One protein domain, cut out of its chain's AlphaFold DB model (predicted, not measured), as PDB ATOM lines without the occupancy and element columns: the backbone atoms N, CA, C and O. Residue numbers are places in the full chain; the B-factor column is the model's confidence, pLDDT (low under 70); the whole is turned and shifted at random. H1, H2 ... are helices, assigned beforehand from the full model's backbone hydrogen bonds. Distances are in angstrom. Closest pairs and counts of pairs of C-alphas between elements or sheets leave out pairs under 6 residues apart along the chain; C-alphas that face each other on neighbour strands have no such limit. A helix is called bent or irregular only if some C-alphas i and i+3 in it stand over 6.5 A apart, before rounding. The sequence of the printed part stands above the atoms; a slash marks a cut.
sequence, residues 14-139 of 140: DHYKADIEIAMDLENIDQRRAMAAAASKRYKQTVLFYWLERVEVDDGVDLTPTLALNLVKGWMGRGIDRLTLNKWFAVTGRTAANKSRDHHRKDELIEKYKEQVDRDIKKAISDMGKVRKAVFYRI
ATOM      1  N   ASP A  14       8.065  -0.687  -7.488       95.00
ATOM      2  CA  ASP A  14       9.411  -0.907  -8.031       95.00
ATOM      3  C   ASP A  14      10.359   0.232  -7.653       95.00
ATOM      4  O   ASP A  14      11.474  -0.029  -7.208       95.00
ATOM      5  N   HIS A  15       9.896   1.490  -7.714       96.31
ATOM      6  CA  HIS A  15      10.664   2.627  -7.191       96.31
ATOM      7  C   HIS A  15      10.932   2.473  -5.689       96.31
ATOM      8  O   HIS A  15      12.047   2.715  -5.234       96.31
ATOM      9  N   TYR A  16       9.927   2.026  -4.923       97.19
ATOM     10  CA  TYR A  16      10.103   1.719  -3.503       97.19
ATOM     11  C   TYR A  16      11.171   0.651  -3.284       97.19
ATOM     12  O   TYR A  16      12.052   0.828  -2.450       97.19
ATOM     13  N   LYS A  17      11.103  -0.453  -4.031       96.75
ATOM     14  CA  LYS A  17      12.059  -1.552  -3.927       96.75
ATOM     15  C   LYS A  17      13.482  -1.092  -4.235       96.75
ATOM     16  O   LYS A  17      14.354  -1.351  -3.413       96.75
ATOM     17  N   ALA A  18      13.683  -0.376  -5.338       96.31
ATOM     18  CA  ALA A  18      14.988   0.159  -5.712       96.31
ATOM     19  C   ALA A  18      15.560   1.070  -4.615       96.31
ATOM     20  O   ALA A  18      16.703   0.899  -4.205       96.31
ATOM     21  N   ASP A  19      14.752   1.977  -4.055       96.56
ATOM     22  CA  ASP A  19      15.206   2.846  -2.962       96.56
ATOM     23  C   ASP A  19      15.553   2.068  -1.683       96.56
ATOM     24  O   ASP A  19      16.437   2.486  -0.935       96.56
ATOM     25  N   ILE A  20      14.860   0.960  -1.398       96.88
ATOM     26  CA  ILE A  20      15.181   0.095  -0.255       96.88
ATOM     27  C   ILE A  20      16.469  -0.694  -0.500       96.88
ATOM     28  O   ILE A  20      17.253  -0.827   0.435       96.88
ATOM     29  N   GLU A  21      16.701  -1.184  -1.718       95.44
ATOM     30  CA  GLU A  21      17.961  -1.835  -2.107       95.44
ATOM     31  C   GLU A  21      19.134  -0.855  -1.936       95.44
ATOM     32  O   GLU A  21      20.037  -1.130  -1.153       95.44
ATOM     33  N   ILE A  22      19.035   0.357  -2.497       95.12
ATOM     34  CA  ILE A  22      20.060   1.405  -2.334       95.12
ATOM     35  C   ILE A  22      20.267   1.763  -0.857       95.12
ATOM     36  O   ILE A  22      21.398   1.923  -0.404       95.12
ATOM     37  N   ALA A  23      19.188   1.894  -0.078       94.69
ATOM     38  CA  ALA A  23      19.307   2.211   1.341       94.69
ATOM     39  C   ALA A  23      20.079   1.129   2.111       94.69
ATOM     40  O   ALA A  23      20.805   1.449   3.055       94.69
ATOM     41  N   MET A  24      19.916  -0.143   1.741       91.62
ATOM     42  CA  MET A  24      20.610  -1.256   2.384       91.62
ATOM     43  C   MET A  24      22.109  -1.281   2.085       91.62
ATOM     44  O   MET A  24      22.866  -1.694   2.965       91.62
ATOM     45  N   ASP A  25      22.523  -0.764   0.929       92.25
ATOM     46  CA  ASP A  25      23.932  -0.639   0.539       92.25
ATOM     47  C   ASP A  25      24.656   0.510   1.265       92.25
ATOM     48  O   ASP A  25      25.883   0.585   1.257       92.25
ATOM     49  N   LEU A  26      23.923   1.405   1.941       93.56
ATOM     50  CA  LEU A  26      24.529   2.472   2.740       93.56
ATOM     51  C   LEU A  26      25.199   1.904   3.997       93.56
ATOM     52  O   LEU A  26      24.555   1.222   4.803       93.56
ATOM     53  N   GLU A  27      26.464   2.265   4.213       92.31
ATOM     54  CA  GLU A  27      27.234   1.896   5.410       92.31
ATOM     55  C   GLU A  27      26.679   2.557   6.680       92.31
ATOM     56  O   GLU A  27      26.602   1.941   7.745       92.31
ATOM     57  N   ASN A  28      26.247   3.818   6.574       95.88
ATOM     58  CA  ASN A  28      25.722   4.572   7.703       95.88
ATOM     59  C   ASN A  28      24.261   4.182   8.008       95.88
ATOM     60  O   ASN A  28      23.347   4.396   7.204       95.88
ATOM     61  N   ILE A  29      24.029   3.664   9.217       93.00
ATOM     62  CA  ILE A  29      22.711   3.181   9.653       93.00
ATOM     63  C   ILE A  29      21.641   4.281   9.713       93.00
ATOM     64  O   ILE A  29      20.472   4.018   9.417       93.00
ATOM     65  N   ASP A  30      22.016   5.510  10.064       94.94
ATOM     66  CA  ASP A  30      21.081   6.631  10.156       94.94
ATOM     67  C   ASP A  30      20.644   7.083   8.764       94.94
ATOM     68  O   ASP A  30      19.451   7.293   8.528       94.94
ATOM     69  N   GLN A  31      21.576   7.130   7.808       95.00
ATOM     70  CA  GLN A  31      21.269   7.406   6.403       95.00
ATOM     71  C   GLN A  31      20.375   6.316   5.799       95.00
ATOM     72  O   GLN A  31      19.362   6.639   5.173       95.00
ATOM     73  N   ARG A  32      20.660   5.034   6.074       94.19
ATOM     74  CA  ARG A  32      19.802   3.897   5.689       94.19
ATOM     75  C   ARG A  32      18.374   4.069   6.199       94.19
ATOM     76  O   ARG A  32      17.411   3.972   5.434       94.19
ATOM     77  N   ARG A  33      18.214   4.349   7.496       93.75
ATOM     78  CA  ARG A  33      16.897   4.541   8.129       93.75
ATOM     79  C   ARG A  33      16.161   5.746   7.550       93.75
ATOM     80  O   ARG A  33      14.968   5.645   7.259       93.75
ATOM     81  N   ALA A  34      16.860   6.862   7.357       95.81
ATOM     82  CA  ALA A  34      16.293   8.076   6.787       95.81
ATOM     83  C   ALA A  34      15.802   7.854   5.348       95.81
ATOM     84  O   ALA A  34      14.667   8.217   5.024       95.81
ATOM     85  N   MET A  35      16.606   7.197   4.508       96.06
ATOM     86  CA  MET A  35      16.252   6.901   3.120       96.06
ATOM     87  C   MET A  35      15.051   5.952   3.029       96.06
ATOM     88  O   MET A  35      14.073   6.260   2.342       96.06
ATOM     89  N   ALA A  36      15.043   4.866   3.807       95.50
ATOM     90  CA  ALA A  36      13.914   3.937   3.854       95.50
ATOM     91  C   ALA A  36      12.616   4.608   4.348       95.50
ATOM     92  O   ALA A  36      11.517   4.334   3.842       95.50
ATOM     93  N   ALA A  37      12.716   5.522   5.318       95.38
ATOM     94  CA  ALA A  37      11.579   6.298   5.806       95.38
ATOM     95  C   ALA A  37      11.051   7.277   4.742       95.38
ATOM     96  O   ALA A  37       9.832   7.407   4.581       95.38
ATOM     97  N   ALA A  38      11.943   7.931   3.993       94.75
ATOM     98  CA  ALA A  38      11.585   8.817   2.890       94.75
ATOM     99  C   ALA A  38      10.882   8.054   1.754       94.75
ATOM    100  O   ALA A  38       9.796   8.462   1.335       94.75
ATOM    101  N   ALA A  39      11.422   6.907   1.334       96.19
ATOM    102  CA  ALA A  39      10.803   6.019   0.347       96.19
ATOM    103  C   ALA A  39       9.396   5.576   0.787       96.19
ATOM    104  O   ALA A  39       8.422   5.691   0.042       96.19
ATOM    105  N   SER A  40       9.254   5.184   2.057       95.38
ATOM    106  CA  SER A  40       7.964   4.776   2.624       95.38
ATOM    107  C   SER A  40       6.939   5.919   2.652       95.38
ATOM    108  O   SER A  40       5.738   5.688   2.498       95.38
ATOM    109  N   LYS A  41       7.384   7.166   2.869       93.19
ATOM    110  CA  LYS A  41       6.520   8.353   2.761       93.19
ATOM    111  C   LYS A  41       6.082   8.584   1.315       93.19
ATOM    112  O   LYS A  41       4.885   8.747   1.099       93.19
ATOM    113  N   ARG A  42       7.008   8.537   0.350       93.44
ATOM    114  CA  ARG A  42       6.720   8.732  -1.085       93.44
ATOM    115  C   ARG A  42       5.702   7.724  -1.621       93.44
ATOM    116  O   ARG A  42       4.746   8.117  -2.290       93.44
ATOM    117  N   TYR A  43       5.846   6.449  -1.264       95.31
ATOM    118  CA  TYR A  43       4.915   5.412  -1.713       95.31
ATOM    119  C   TYR A  43       3.502   5.607  -1.145       95.31
ATOM    120  O   TYR A  43       2.527   5.639  -1.888       95.31
ATOM    121  N   LYS A  44       3.364   5.863   0.163       94.50
ATOM    122  CA  LYS A  44       2.042   6.159   0.755       94.50
ATOM    123  C   LYS A  44       1.424   7.445   0.212       94.50
ATOM    124  O   LYS A  44       0.214   7.533   0.058       94.50
ATOM    125  N   GLN A  45       2.246   8.450  -0.070       93.56
ATOM    126  CA  GLN A  45       1.785   9.703  -0.650       93.56
ATOM    127  C   GLN A  45       1.185   9.509  -2.048       93.56
ATOM    128  O   GLN A  45       0.205  10.167  -2.378       93.56
ATOM    129  N   THR A  46       1.727   8.576  -2.829       93.06
ATOM    130  CA  THR A  46       1.201   8.203  -4.150       93.06
ATOM    131  C   THR A  46      -0.229   7.673  -4.050       93.06
ATOM    132  O   THR A  46      -1.092   8.107  -4.809       93.06
ATOM    133  N   VAL A  47      -0.515   6.828  -3.053       94.69
ATOM    134  CA  VAL A  47      -1.882   6.348  -2.770       94.69
ATOM    135  C   VAL A  47      -2.820   7.510  -2.440       94.69
ATOM    136  O   VAL A  47      -3.931   7.586  -2.954       94.69
ATOM    137  N   LEU A  48      -2.371   8.458  -1.614       95.50
ATOM    138  CA  LEU A  48      -3.181   9.625  -1.255       95.50
ATOM    139  C   LEU A  48      -3.437  10.543  -2.454       95.50
ATOM    140  O   LEU A  48      -4.515  11.117  -2.560       95.50
ATOM    141  N   PHE A  49      -2.467  10.687  -3.356       94.12
ATOM    142  CA  PHE A  49      -2.619  11.497  -4.564       94.12
ATOM    143  C   PHE A  49      -3.580  10.874  -5.560       94.12
ATOM    144  O   PHE A  49      -4.400  11.602  -6.110       94.12
ATOM    145  N   TYR A  50      -3.548   9.550  -5.706       93.75
ATOM    146  CA  TYR A  50      -4.569   8.826  -6.450       93.75
ATOM    147  C   TYR A  50      -5.973   9.144  -5.910       93.75
ATOM    148  O   TYR A  50      -6.842   9.561  -6.666       93.75
ATOM    149  N   TRP A  51      -6.190   9.058  -4.594       95.81
ATOM    150  CA  TRP A  51      -7.506   9.353  -4.011       95.81
ATOM    151  C   TRP A  51      -7.918  10.824  -4.116       95.81
ATOM    152  O   TRP A  51      -9.090  11.118  -4.338       95.81
ATOM    153  N   LEU A  52      -6.974  11.757  -4.007       95.31
ATOM    154  CA  LEU A  52      -7.240  13.173  -4.269       95.31
ATOM    155  C   LEU A  52      -7.661  13.415  -5.726       95.31
ATOM    156  O   LEU A  52      -8.591  14.179  -5.966       95.31
ATOM    157  N   GLU A  53      -7.023  12.746  -6.685       92.62
ATOM    158  CA  GLU A  53      -7.415  12.805  -8.095       92.62
ATOM    159  C   GLU A  53      -8.806  12.199  -8.316       92.62
ATOM    160  O   GLU A  53      -9.624  12.806  -9.002       92.62
ATOM    161  N   ARG A  54      -9.130  11.069  -7.669       93.62
ATOM    162  CA  ARG A  54     -10.485  10.489  -7.702       93.62
ATOM    163  C   ARG A  54     -11.534  11.458  -7.168       93.62
ATOM    164  O   ARG A  54     -12.554  11.636  -7.813       93.62
ATOM    165  N   VAL A  55     -11.269  12.142  -6.056       94.81
ATOM    166  CA  VAL A  55     -12.175  13.180  -5.530       94.81
ATOM    167  C   VAL A  55     -12.378  14.318  -6.539       94.81
ATOM    168  O   VAL A  55     -13.495  14.798  -6.712       94.81
ATOM    169  N   GLU A  56     -11.322  14.775  -7.212       92.69
ATOM    170  CA  GLU A  56     -11.438  15.827  -8.230       92.69
ATOM    171  C   GLU A  56     -12.252  15.357  -9.449       92.69
ATOM    172  O   GLU A  56     -13.129  16.084  -9.913       92.69
ATOM    173  N   VAL A  57     -11.989  14.145  -9.944       91.00
ATOM    174  CA  VAL A  57     -12.584  13.607 -11.176       91.00
ATOM    175  C   VAL A  57     -14.001  13.077 -10.956       91.00
ATOM    176  O   VAL A  57     -14.911  13.469 -11.682       91.00
ATOM    177  N   ASP A  58     -14.202  12.212  -9.964       93.62
ATOM    178  CA  ASP A  58     -15.467  11.500  -9.747       93.62
ATOM    179  C   ASP A  58     -16.547  12.413  -9.154       93.62
ATOM    180  O   ASP A  58     -17.729  12.254  -9.455       93.62
ATOM    181  N   ASP A  59     -16.153  13.378  -8.316       93.69
ATOM    182  CA  ASP A  59     -17.069  14.294  -7.623       93.69
ATOM    183  C   ASP A  59     -17.040  15.729  -8.174       93.69
ATOM    184  O   ASP A  59     -17.706  16.618  -7.624       93.69
ATOM    185  N   GLY A  60     -16.261  15.971  -9.237       92.19
ATOM    186  CA  GLY A  60     -16.134  17.278  -9.887       92.19
ATOM    187  C   GLY A  60     -15.615  18.381  -8.958       92.19
ATOM    188  O   GLY A  60     -15.975  19.551  -9.123       92.19
ATOM    189  N   VAL A  61     -14.823  18.013  -7.947       92.62
ATOM    190  CA  VAL A  61     -14.420  18.904  -6.852       92.62
ATOM    191  C   VAL A  61     -13.368  19.901  -7.320       92.62
ATOM    192  O   VAL A  61     -12.337  19.544  -7.882       92.62
ATOM    193  N   ASP A  62     -13.575  21.173  -6.990       91.50
ATOM    194  CA  ASP A  62     -12.585  22.229  -7.145       91.50
ATOM    195  C   ASP A  62     -11.447  22.080  -6.122       91.50
ATOM    196  O   ASP A  62     -11.388  22.744  -5.075       91.50
ATOM    197  N   LEU A  63     -10.540  21.151  -6.411       90.62
ATOM    198  CA  LEU A  63      -9.512  20.731  -5.478       90.62
ATOM    199  C   LEU A  63      -8.355  21.739  -5.430       90.62
ATOM    200  O   LEU A  63      -7.571  21.899  -6.365       90.62
ATOM    201  N   THR A  64      -8.242  22.422  -4.289       92.19
ATOM    202  CA  THR A  64      -7.138  23.346  -3.973       92.19
ATOM    203  C   THR A  64      -6.146  22.692  -3.009       92.19
ATOM    204  O   THR A  64      -6.536  21.775  -2.283       92.19
ATOM    205  N   PRO A  65      -4.903  23.198  -2.872       92.44
ATOM    206  CA  PRO A  65      -3.938  22.634  -1.925       92.44
ATOM    207  C   PRO A  65      -4.438  22.637  -0.473       92.44
ATOM    208  O   PRO A  65      -4.070  21.774   0.319       92.44
ATOM    209  N   THR A  66      -5.288  23.602  -0.103       92.75
ATOM    210  CA  THR A  66      -5.905  23.658   1.233       92.75
ATOM    211  C   THR A  66      -6.964  22.589   1.419       92.75
ATOM    212  O   THR A  66      -6.933  21.898   2.434       92.75
ATOM    213  N   LEU A  67      -7.865  22.419   0.450       94.06
ATOM    214  CA  LEU A  67      -8.870  21.365   0.535       94.06
ATOM    215  C   LEU A  67      -8.199  19.984   0.526       94.06
ATOM    216  O   LEU A  67      -8.466  19.189   1.419       94.06
ATOM    217  N   ALA A  68      -7.236  19.754  -0.369       95.31
ATOM    218  CA  ALA A  68      -6.458  18.520  -0.421       95.31
ATOM    219  C   ALA A  68      -5.759  18.201   0.913       95.31
ATOM    220  O   ALA A  68      -5.835  17.075   1.400       95.31
ATOM    221  N   LEU A  69      -5.130  19.198   1.552       95.88
ATOM    222  CA  LEU A  69      -4.520  19.022   2.874       95.88
ATOM    223  C   LEU A  69      -5.547  18.586   3.926       95.88
ATOM    224  O   LEU A  69      -5.249  17.724   4.752       95.88
ATOM    225  N   ASN A  70      -6.731  19.194   3.912       96.25
ATOM    226  CA  ASN A  70      -7.790  18.898   4.872       96.25
ATOM    227  C   ASN A  70      -8.376  17.498   4.667       96.25
ATOM    228  O   ASN A  70      -8.553  16.786   5.650       96.25
ATOM    229  N   LEU A  71      -8.606  17.087   3.417       97.50
ATOM    230  CA  LEU A  71      -9.056  15.732   3.090       97.50
ATOM    231  C   LEU A  71      -8.039  14.693   3.572       97.50
ATOM    232  O   LEU A  71      -8.382  13.783   4.320       97.50
ATOM    233  N   VAL A  72      -6.755  14.895   3.257       97.06
ATOM    234  CA  VAL A  72      -5.680  13.993   3.691       97.06
ATOM    235  C   VAL A  72      -5.578  13.920   5.215       97.06
ATOM    236  O   VAL A  72      -5.434  12.828   5.763       97.06
ATOM    237  N   LYS A  73      -5.693  15.053   5.923       96.50
ATOM    238  CA  LYS A  73      -5.756  15.062   7.392       96.50
ATOM    239  C   LYS A  73      -6.965  14.285   7.916       96.50
ATOM    240  O   LYS A  73      -6.812  13.564   8.895       96.50
ATOM    241  N   GLY A  74      -8.122  14.406   7.269       96.81
ATOM    242  CA  GLY A  74      -9.333  13.665   7.619       96.81
ATOM    243  C   GLY A  74      -9.194  12.154   7.439       96.81
ATOM    244  O   GLY A  74      -9.638  11.393   8.296       96.81
ATOM    245  N   TRP A  75      -8.527  11.713   6.372       97.19
ATOM    246  CA  TRP A  75      -8.305  10.289   6.107       97.19
ATOM    247  C   TRP A  75      -7.210   9.675   6.985       97.19
ATOM    248  O   TRP A  75      -7.358   8.564   7.480       97.19
ATOM    249  N   MET A  76      -6.099  10.391   7.182       93.06
ATOM    250  CA  MET A  76      -4.870   9.828   7.755       93.06
ATOM    251  C   MET A  76      -4.545  10.304   9.173       93.06
ATOM    252  O   MET A  76      -3.554   9.848   9.747       93.06
ATOM    253  N   GLY A  77      -5.272  11.291   9.702       91.88
ATOM    254  CA  GLY A  77      -4.928  12.001  10.943       91.88
ATOM    255  C   GLY A  77      -3.678  12.890  10.836       91.88
ATOM    256  O   GLY A  77      -3.296  13.556  11.794       91.88
ATOM    257  N   ARG A  78      -3.019  12.924   9.671       89.00
ATOM    258  CA  ARG A  78      -1.801  13.700   9.392       89.00
ATOM    259  C   ARG A  78      -1.824  14.255   7.976       89.00
ATOM    260  O   ARG A  78      -2.428  13.665   7.092       89.00
ATOM    261  N   GLY A  79      -1.144  15.380   7.766       89.81
ATOM    262  CA  GLY A  79      -1.063  16.034   6.460       89.81
ATOM    263  C   GLY A  79       0.099  15.550   5.589       89.81
ATOM    264  O   GLY A  79       1.039  14.915   6.070       89.81
ATOM    265  N   ILE A  80       0.041  15.919   4.310       89.69
ATOM    266  CA  ILE A  80       1.193  15.950   3.400       89.69
ATOM    267  C   ILE A  80       1.800  17.355   3.443       89.69
ATOM    268  O   ILE A  80       1.102  18.333   3.719       89.69
ATOM    269  N   ASP A  81       3.100  17.447   3.175       89.44
ATOM    270  CA  ASP A  81       3.806  18.717   3.063       89.44
ATOM    271  C   ASP A  81       3.121  19.695   2.081       89.44
ATOM    272  O   ASP A  81       2.658  19.327   0.993       89.44
ATOM    273  N   ARG A  82       3.065  20.973   2.475       87.56
ATOM    274  CA  ARG A  82       2.323  22.004   1.745       87.56
ATOM    275  C   ARG A  82       2.961  22.335   0.401       87.56
ATOM    276  O   ARG A  82       2.218  22.564  -0.553       87.56
ATOM    277  N   LEU A  83       4.291  22.349   0.306       88.69
ATOM    278  CA  LEU A  83       4.983  22.595  -0.963       88.69
ATOM    279  C   LEU A  83       4.637  21.501  -1.967       88.69
ATOM    280  O   LEU A  83       4.356  21.787  -3.131       88.69
ATOM    281  N   THR A  84       4.549  20.258  -1.496       88.69
ATOM    282  CA  THR A  84       4.188  19.139  -2.362       88.69
ATOM    283  C   THR A  84       2.741  19.224  -2.844       88.69
ATOM    284  O   THR A  84       2.482  18.994  -4.020       88.69
ATOM    285  N   LEU A  85       1.793  19.613  -1.989       89.69
ATOM    286  CA  LEU A  85       0.406  19.840  -2.419       89.69
ATOM    287  C   LEU A  85       0.279  21.031  -3.376       89.69
ATOM    288  O   LEU A  85      -0.479  20.959  -4.341       89.69
ATOM    289  N   ASN A  86       1.029  22.110  -3.144       89.19
ATOM    290  CA  ASN A  86       1.047  23.262  -4.041       89.19
ATOM    291  C   ASN A  86       1.536  22.864  -5.439       89.19
ATOM    292  O   ASN A  86       0.921  23.264  -6.420       89.19
ATOM    293  N   LYS A  87       2.582  22.031  -5.539       86.44
ATOM    294  CA  LYS A  87       3.107  21.551  -6.828       86.44
ATOM    295  C   LYS A  87       2.021  20.932  -7.719       86.44
ATOM    296  O   LYS A  87       2.062  21.123  -8.929       86.44
ATOM    297  N   TRP A  88       1.064  20.213  -7.134       83.44
ATOM    298  CA  TRP A  88       0.060  19.456  -7.891       83.44
ATOM    299  C   TRP A  88      -1.295  20.157  -7.999       83.44
ATOM    300  O   TRP A  88      -1.914  20.161  -9.065       83.44
ATOM    301  N   PHE A  89      -1.741  20.794  -6.917       86.62
ATOM    302  CA  PHE A  89      -3.100  21.328  -6.806       86.62
ATOM    303  C   PHE A  89      -3.168  22.856  -6.883       86.62
ATOM    304  O   PHE A  89      -4.266  23.413  -6.899       86.62
ATOM    305  N   ALA A  90      -2.036  23.571  -6.942       85.25
ATOM    306  CA  ALA A  90      -2.080  25.011  -7.168       85.25
ATOM    307  C   ALA A  90      -2.596  25.327  -8.582       85.25
ATOM    308  O   ALA A  90      -2.371  24.602  -9.558       85.25
ATOM    309  N   VAL A  91      -3.311  26.443  -8.683       80.50
ATOM    310  CA  VAL A  91      -3.833  26.970  -9.942       80.50
ATOM    311  C   VAL A  91      -3.290  28.381 -10.106       80.50
ATOM    312  O   VAL A  91      -3.439  29.208  -9.207       80.50
ATOM    313  N   THR A  92      -2.644  28.647 -11.240       75.62
ATOM    314  CA  THR A  92      -2.101  29.969 -11.574       75.62
ATOM    315  C   THR A  92      -3.208  31.023 -11.531       75.62
ATOM    316  O   THR A  92      -4.310  30.783 -12.015       75.62
ATOM    317  N   GLY A  93      -2.934  32.178 -10.916       70.50
ATOM    318  CA  GLY A  93      -3.913  33.263 -10.749       70.50
ATOM    319  C   GLY A  93      -4.903  33.070  -9.594       70.50
ATOM    320  O   GLY A  93      -5.690  33.969  -9.298       70.50
ATOM    321  N   ARG A  94      -4.862  31.933  -8.888       74.56
ATOM    322  CA  ARG A  94      -5.680  31.705  -7.695       74.56
ATOM    323  C   ARG A  94      -4.958  32.206  -6.445       74.56
ATOM    324  O   ARG A  94      -3.939  31.650  -6.047       74.56
ATOM    325  N   THR A  95      -5.497  33.245  -5.814       70.88
ATOM    326  CA  THR A  95      -4.973  33.810  -4.559       70.88
ATOM    327  C   THR A  95      -5.731  33.263  -3.345       70.88
ATOM    328  O   THR A  95      -6.727  32.552  -3.490       70.88
ATOM    329  N   ALA A  96      -5.293  33.612  -2.129       63.62
ATOM    330  CA  ALA A  96      -5.992  33.248  -0.891       63.62
ATOM    331  C   ALA A  96      -7.439  33.787  -0.811       63.62
ATOM    332  O   ALA A  96      -8.252  33.231  -0.072       63.62
ATOM    333  N   ALA A  97      -7.770  34.823  -1.592       66.94
ATOM    334  CA  ALA A  97      -9.134  35.331  -1.736       66.94
ATOM    335  C   ALA A  97     -10.043  34.358  -2.515       66.94
ATOM    336  O   ALA A  97     -11.240  34.282  -2.259       66.94
ATOM    337  N   ASN A  98      -9.464  33.537  -3.396       69.06
ATOM    338  CA  ASN A  98     -10.176  32.570  -4.224       69.06
ATOM    339  C   ASN A  98     -10.116  31.178  -3.577       69.06
ATOM    340  O   ASN A  98      -9.424  30.279  -4.060       69.06
ATOM    341  N   LYS A  99     -10.818  30.987  -2.455       76.06
ATOM    342  CA  LYS A  99     -10.942  29.670  -1.793       76.06
ATOM    343  C   LYS A  99     -11.619  28.648  -2.715       76.06
ATOM    344  O   LYS A  99     -12.274  29.026  -3.683       76.06
ATOM    345  N   SER A 100     -11.438  27.352  -2.437       82.56
ATOM    346  CA  SER A 100     -12.218  26.297  -3.108       82.56
ATOM    347  C   SER A 100     -13.709  26.553  -2.905       82.56
ATOM    348  O   SER A 100     -14.128  26.788  -1.770       82.56
ATOM    349  N   ARG A 101     -14.504  26.481  -3.977       88.44
ATOM    350  CA  ARG A 101     -15.974  26.557  -3.866       88.44
ATOM    351  C   ARG A 101     -16.559  25.352  -3.119       88.44
ATOM    352  O   ARG A 101     -17.570  25.478  -2.438       88.44
ATOM    353  N   ASP A 102     -15.860  24.222  -3.160       92.25
ATOM    354  CA  ASP A 102     -16.263  22.948  -2.559       92.25
ATOM    355  C   ASP A 102     -15.743  22.765  -1.126       92.25
ATOM    356  O   ASP A 102     -15.820  21.681  -0.556       92.25
ATOM    357  N   HIS A 103     -15.226  23.824  -0.490       89.62
ATOM    358  CA  HIS A 103     -14.688  23.721   0.869       89.62
ATOM    359  C   HIS A 103     -15.741  23.275   1.906       89.62
ATOM    360  O   HIS A 103     -15.383  22.687   2.929       89.62
ATOM    361  N   HIS A 104     -17.023  23.531   1.642       93.00
ATOM    362  CA  HIS A 104     -18.149  23.099   2.472       93.00
ATOM    363  C   HIS A 104     -18.401  21.579   2.403       93.00
ATOM    364  O   HIS A 104     -18.877  21.005   3.375       93.00
ATOM    365  N   ARG A 105     -17.996  20.906   1.314       95.12
ATOM    366  CA  ARG A 105     -18.144  19.449   1.104       95.12
ATOM    367  C   ARG A 105     -17.049  18.623   1.786       95.12
ATOM    368  O   ARG A 105     -16.981  17.412   1.633       95.12
ATOM    369  N   LYS A 106     -16.142  19.270   2.527       95.81
ATOM    370  CA  LYS A 106     -14.943  18.641   3.102       95.81
ATOM    371  C   LYS A 106     -15.275  17.425   3.981       95.81
ATOM    372  O   LYS A 106     -14.636  16.396   3.811       95.81
ATOM    373  N   ASP A 107     -16.228  17.535   4.906       97.06
ATOM    374  CA  ASP A 107     -16.553  16.430   5.826       97.06
ATOM    375  C   ASP A 107     -17.279  15.276   5.111       97.06
ATOM    376  O   ASP A 107     -16.939  14.117   5.330       97.06
ATOM    377  N   GLU A 108     -18.177  15.591   4.172       97.69
ATOM    378  CA  GLU A 108     -18.838  14.618   3.286       97.69
ATOM    379  C   GLU A 108     -17.816  13.796   2.484       97.69
ATOM    380  O   GLU A 108     -17.853  12.567   2.485       97.69
ATOM    381  N   LEU A 109     -16.863  14.469   1.830       97.81
ATOM    382  CA  LEU A 109     -15.823  13.822   1.027       97.81
ATOM    383  C   LEU A 109     -14.857  12.999   1.886       97.81
ATOM    384  O   LEU A 109     -14.356  11.969   1.435       97.81
ATOM    385  N   ILE A 110     -14.576  13.437   3.119       98.06
ATOM    386  CA  ILE A 110     -13.781  12.632   4.050       98.06
ATOM    387  C   ILE A 110     -14.505  11.321   4.317       98.06
ATOM    388  O   ILE A 110     -13.907  10.274   4.091       98.06
ATOM    389  N   GLU A 111     -15.769  11.377   4.732       98.19
ATOM    390  CA  GLU A 111     -16.545  10.193   5.096       98.19
ATOM    391  C   GLU A 111     -16.727   9.240   3.911       98.19
ATOM    392  O   GLU A 111     -16.442   8.050   4.027       98.19
ATOM    393  N   LYS A 112     -17.073   9.777   2.734       98.19
ATOM    394  CA  LYS A 112     -17.292   9.000   1.505       98.19
ATOM    395  C   LYS A 112     -16.097   8.124   1.110       98.19
ATOM    396  O   LYS A 112     -16.298   7.014   0.629       98.19
ATOM    397  N   TYR A 113     -14.871   8.629   1.273       98.06
ATOM    398  CA  TYR A 113     -13.649   7.964   0.797       98.06
ATOM    399  C   TYR A 113     -12.818   7.309   1.905       98.06
ATOM    400  O   TYR A 113     -11.847   6.606   1.613       98.06
ATOM    401  N   LYS A 114     -13.160   7.537   3.179       96.88
ATOM    402  CA  LYS A 114     -12.334   7.152   4.330       96.88
ATOM    403  C   LYS A 114     -11.967   5.676   4.333       96.88
ATOM    404  O   LYS A 114     -10.798   5.339   4.514       96.88
ATOM    405  N   GLU A 115     -12.948   4.802   4.134       97.19
ATOM    406  CA  GLU A 115     -12.725   3.360   4.196       97.19
ATOM    407  C   GLU A 115     -11.843   2.862   3.051       97.19
ATOM    408  O   GLU A 115     -10.959   2.032   3.256       97.19
ATOM    409  N   GLN A 116     -12.069   3.364   1.838       97.81
ATOM    410  CA  GLN A 116     -11.307   2.996   0.651       97.81
ATOM    411  C   GLN A 116      -9.848   3.440   0.804       97.81
ATOM    412  O   GLN A 116      -8.935   2.639   0.597       97.81
ATOM    413  N   VAL A 117      -9.631   4.685   1.243       97.56
ATOM    414  CA  VAL A 117      -8.293   5.234   1.497       97.56
ATOM    415  C   VAL A 117      -7.573   4.416   2.568       97.56
ATOM    416  O   VAL A 117      -6.414   4.047   2.380       97.56
ATOM    417  N   ASP A 118      -8.243   4.091   3.676       97.25
ATOM    418  CA  ASP A 118      -7.658   3.281   4.750       97.25
ATOM    419  C   ASP A 118      -7.266   1.877   4.263       97.25
ATOM    420  O   ASP A 118      -6.143   1.424   4.518       97.25
ATOM    421  N   ARG A 119      -8.137   1.206   3.497       97.88
ATOM    422  CA  ARG A 119      -7.837  -0.106   2.900       97.88
ATOM    423  C   ARG A 119      -6.606  -0.057   1.999       97.88
ATOM    424  O   ARG A 119      -5.706  -0.885   2.158       97.88
ATOM    425  N   ASP A 120      -6.522   0.918   1.103       97.69
ATOM    426  CA  ASP A 120      -5.407   1.020   0.158       97.69
ATOM    427  C   ASP A 120      -4.096   1.405   0.840       97.69
ATOM    428  O   ASP A 120      -3.028   0.899   0.489       97.69
ATOM    429  N   ILE A 121      -4.155   2.243   1.876       96.88
ATOM    430  CA  ILE A 121      -2.986   2.557   2.696       96.88
ATOM    431  C   ILE A 121      -2.508   1.321   3.461       96.88
ATOM    432  O   ILE A 121      -1.301   1.060   3.497       96.88
ATOM    433  N   LYS A 122      -3.417   0.529   4.041       97.06
ATOM    434  CA  LYS A 122      -3.075  -0.748   4.690       97.06
ATOM    435  C   LYS A 122      -2.449  -1.723   3.698       97.06
ATOM    436  O   LYS A 122      -1.421  -2.329   4.012       97.06
ATOM    437  N   LYS A 123      -3.000  -1.820   2.485       97.50
ATOM    438  CA  LYS A 123      -2.416  -2.617   1.402       97.50
ATOM    439  C   LYS A 123      -1.006  -2.133   1.060       97.50
ATOM    440  O   LYS A 123      -0.082  -2.940   1.048       97.50
ATOM    441  N   ALA A 124      -0.807  -0.829   0.881       96.56
ATOM    442  CA  ALA A 124       0.507  -0.257   0.601       96.56
ATOM    443  C   ALA A 124       1.520  -0.547   1.723       96.56
ATOM    444  O   ALA A 124       2.675  -0.863   1.444       96.56
ATOM    445  N   ILE A 125       1.101  -0.493   2.991       96.69
ATOM    446  CA  ILE A 125       1.941  -0.873   4.138       96.69
ATOM    447  C   ILE A 125       2.324  -2.357   4.078       96.69
ATOM    448  O   ILE A 125       3.493  -2.683   4.300       96.69
ATOM    449  N   SER A 126       1.370  -3.237   3.760       98.00
ATOM    450  CA  SER A 126       1.616  -4.673   3.591       98.00
ATOM    451  C   SER A 126       2.618  -4.945   2.466       98.00
ATOM    452  O   SER A 126       3.610  -5.642   2.677       98.00
ATOM    453  N   ASP A 127       2.420  -4.328   1.300       97.25
ATOM    454  CA  ASP A 127       3.292  -4.495   0.135       97.25
ATOM    455  C   ASP A 127       4.717  -3.996   0.422       97.25
ATOM    456  O   ASP A 127       5.688  -4.712   0.169       97.25
ATOM    457  N   MET A 128       4.863  -2.835   1.073       97.44
ATOM    458  CA  MET A 128       6.165  -2.352   1.554       97.44
ATOM    459  C   MET A 128       6.822  -3.309   2.557       97.44
ATOM    460  O   MET A 128       8.047  -3.425   2.602       97.44
ATOM    461  N   GLY A 129       6.030  -3.965   3.409       96.81
ATOM    462  CA  GLY A 129       6.514  -4.982   4.341       96.81
ATOM    463  C   GLY A 129       7.102  -6.191   3.613       96.81
ATOM    464  O   GLY A 129       8.210  -6.617   3.935       96.81
ATOM    465  N   LYS A 130       6.404  -6.692   2.587       96.94
ATOM    466  CA  LYS A 130       6.877  -7.802   1.742       96.94
ATOM    467  C   LYS A 130       8.171  -7.447   1.015       96.94
ATOM    468  O   LYS A 130       9.099  -8.248   1.029       96.94
ATOM    469  N   VAL A 131       8.258  -6.242   0.446       96.25
ATOM    470  CA  VAL A 131       9.471  -5.766  -0.239       96.25
ATOM    471  C   VAL A 131      10.653  -5.692   0.720       96.25
ATOM    472  O   VAL A 131      11.691  -6.281   0.438       96.25
ATOM    473  N   ARG A 132      10.499  -5.043   1.882       94.00
ATOM    474  CA  ARG A 132      11.582  -4.952   2.878       94.00
ATOM    475  C   ARG A 132      12.062  -6.326   3.331       94.00
ATOM    476  O   ARG A 132      13.264  -6.544   3.424       94.00
ATOM    477  N   LYS A 133      11.128  -7.253   3.564       93.88
ATOM    478  CA  LYS A 133      11.440  -8.643   3.903       93.88
ATOM    479  C   LYS A 133      12.258  -9.304   2.786       93.88
ATOM    480  O   LYS A 133      13.315  -9.856   3.056       93.88
ATOM    481  N   ALA A 134      11.797  -9.206   1.540       92.38
ATOM    482  CA  ALA A 134      12.459  -9.812   0.387       92.38
ATOM    483  C   ALA A 134      13.860  -9.238   0.118       92.38
ATOM    484  O   ALA A 134      14.762 -10.005  -0.198       92.38
ATOM    485  N   VAL A 135      14.053  -7.922   0.251       91.12
ATOM    486  CA  VAL A 135      15.373  -7.288   0.086       91.12
ATOM    487  C   VAL A 135      16.324  -7.732   1.195       91.12
ATOM    488  O   VAL A 135      17.450  -8.117   0.913       91.12
ATOM    489  N   PHE A 136      15.863  -7.764   2.447       86.25
ATOM    490  CA  PHE A 136      16.693  -8.181   3.576       86.25
ATOM    491  C   PHE A 136      17.201  -9.628   3.444       86.25
ATOM    492  O   PHE A 136      18.381  -9.876   3.656       86.25
ATOM    493  N   TYR A 137      16.347 -10.569   3.023       85.25
ATOM    494  CA  TYR A 137      16.749 -11.969   2.808       85.25
ATOM    495  C   TYR A 137      17.635 -12.206   1.578       85.25
ATOM    496  O   TYR A 137      18.109 -13.318   1.405       85.25
ATOM    497  N   ARG A 138      17.833 -11.215   0.702       78.44
ATOM    498  CA  ARG A 138      18.784 -11.325  -0.420       78.44
ATOM    499  C   ARG A 138      20.214 -10.964  -0.024       78.44
ATOM    500  O   ARG A 138      21.128 -11.248  -0.786       78.44
ATOM    501  N   ILE A 139      20.375 -10.274   1.103       63.94
ATOM    502  CA  ILE A 139      21.655  -9.735   1.577       63.94
ATOM    503  C   ILE A 139      22.297 -10.667   2.623       63.94
ATOM    504  O   ILE A 139      23.494 -10.565   2.873       63.94
TER     505      ILE A 139
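AT A GLANCE: This is residues 14 to 139 of the 140 residues of an uncharacterized protein of Methylotuvimicrobium alcaliphilum (strain DSM 19304 / NCIMB 14124 / VKM B-2133 / 20Z) (UniProt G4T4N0). The model is an elongated helical body: at one end a three-helix bundle of H1, H2 and H5b, in which H1 folds back along the first part of the long H2, and at the other end a smaller head of H3, H4 and H5a. The long, bent helix H5 runs through both: its arm H5a is side by side with H3 in the head, and its arm H5b, at a steep tilt of 67 degrees to H5a, only just short of about perpendicular, runs back along H2 in the bundle. H4 packs across H3, and a long link, residues 90 to 100, leads from H4 to H5a. The printed part has 126 residues with five named helices, H1 to H5 in that order, and no named strand; its class is all helix. It is loose, with a radius of gyration of the C-alphas of 17.1 A, and spans 53 by 30 by 21 A.

IN THESE COORDINATES: H1 is residues 14 to 25, 16.9 A from first to last C-alpha, and begins with C-alpha 14 at (9.411, -0.907, -8.031). H2 is residues 29 to 58, 43.6 A long, from C-alpha 29 at (22.711, 3.181, 9.653) to C-alpha 58 at (-15.467, 11.500, -9.747). H3 is residues 65 to 76, 16.1 A long, and H4 is residues 82 to 89, 10.1 A long. H5, residues 101 to 139, was assigned as one helix by its hydrogen bonds but is bent: C-alphas 112 and 115 are 7.7 A apart. Its arm H5a is residues 101 to 112, 18.4 A long, and is itself irregular, with C-alphas 104 and 107 7.6 A apart. Its arm H5b is residues 115 to 139, 36.9 A long, and ends with C-alpha 139 at (21.655, -9.735, 1.577).

HOW THE PARTS SIT: H1, H2 and H5b form a bundle, up and down, each running against the one before it in the chain. H1 and H2 are a helical hairpin: they touch at a shallow tilt of 11 degrees, opposite ways, H2 with residues 31 to 43 alone, and their closest C-alphas, those of Ala 23 and Arg 32, are 4.7 A apart. H2 and H5b touch through residues 40 to 51 and 117 to 128 alone, at a shallow tilt of 31 degrees, opposite ways; the closest C-alphas, of Lys 44 and Ile 121, are 6.5 A apart. H1 and H5b touch at a steep tilt of 41 degrees, the same way, with the closest C-alphas, of Lys 17 and Val 131, 6.2 A apart. H3 and H5a touch at a shallow tilt of 14 degrees, the same way, closest at the C-alphas of Leu 71 and Ile 110, 5.7 A. H3 touches H4 with residues 65 to 69 alone, only just about perpendicular at 71 degrees; the closest C-alphas, of Pro 65 and Phe 89, are 5.1 A apart. H2 and H3 are close but not clearly touching, with the closest C-alphas, of Leu 52 and Ala 68, 6.6 A apart. H2 and H4 are near each other, while H1 and H3, for instance, are apart. Every O i to N i+4 pair is within hydrogen-bond range in H1, H2 and H3, against 3 of 4 in H4, 4 of 8 in H5a and 20 of 21 in H5b.

THE WHOLE: The two C-alphas farthest apart, those of Ala 97 and Ile 139, are 54.7 A apart. The printed part has no cut. The link from H4 to H5, 11 residues, is long. The mean pLDDT of the printed part is 92.0; residues 96 to 98 and residue 139 are under 70.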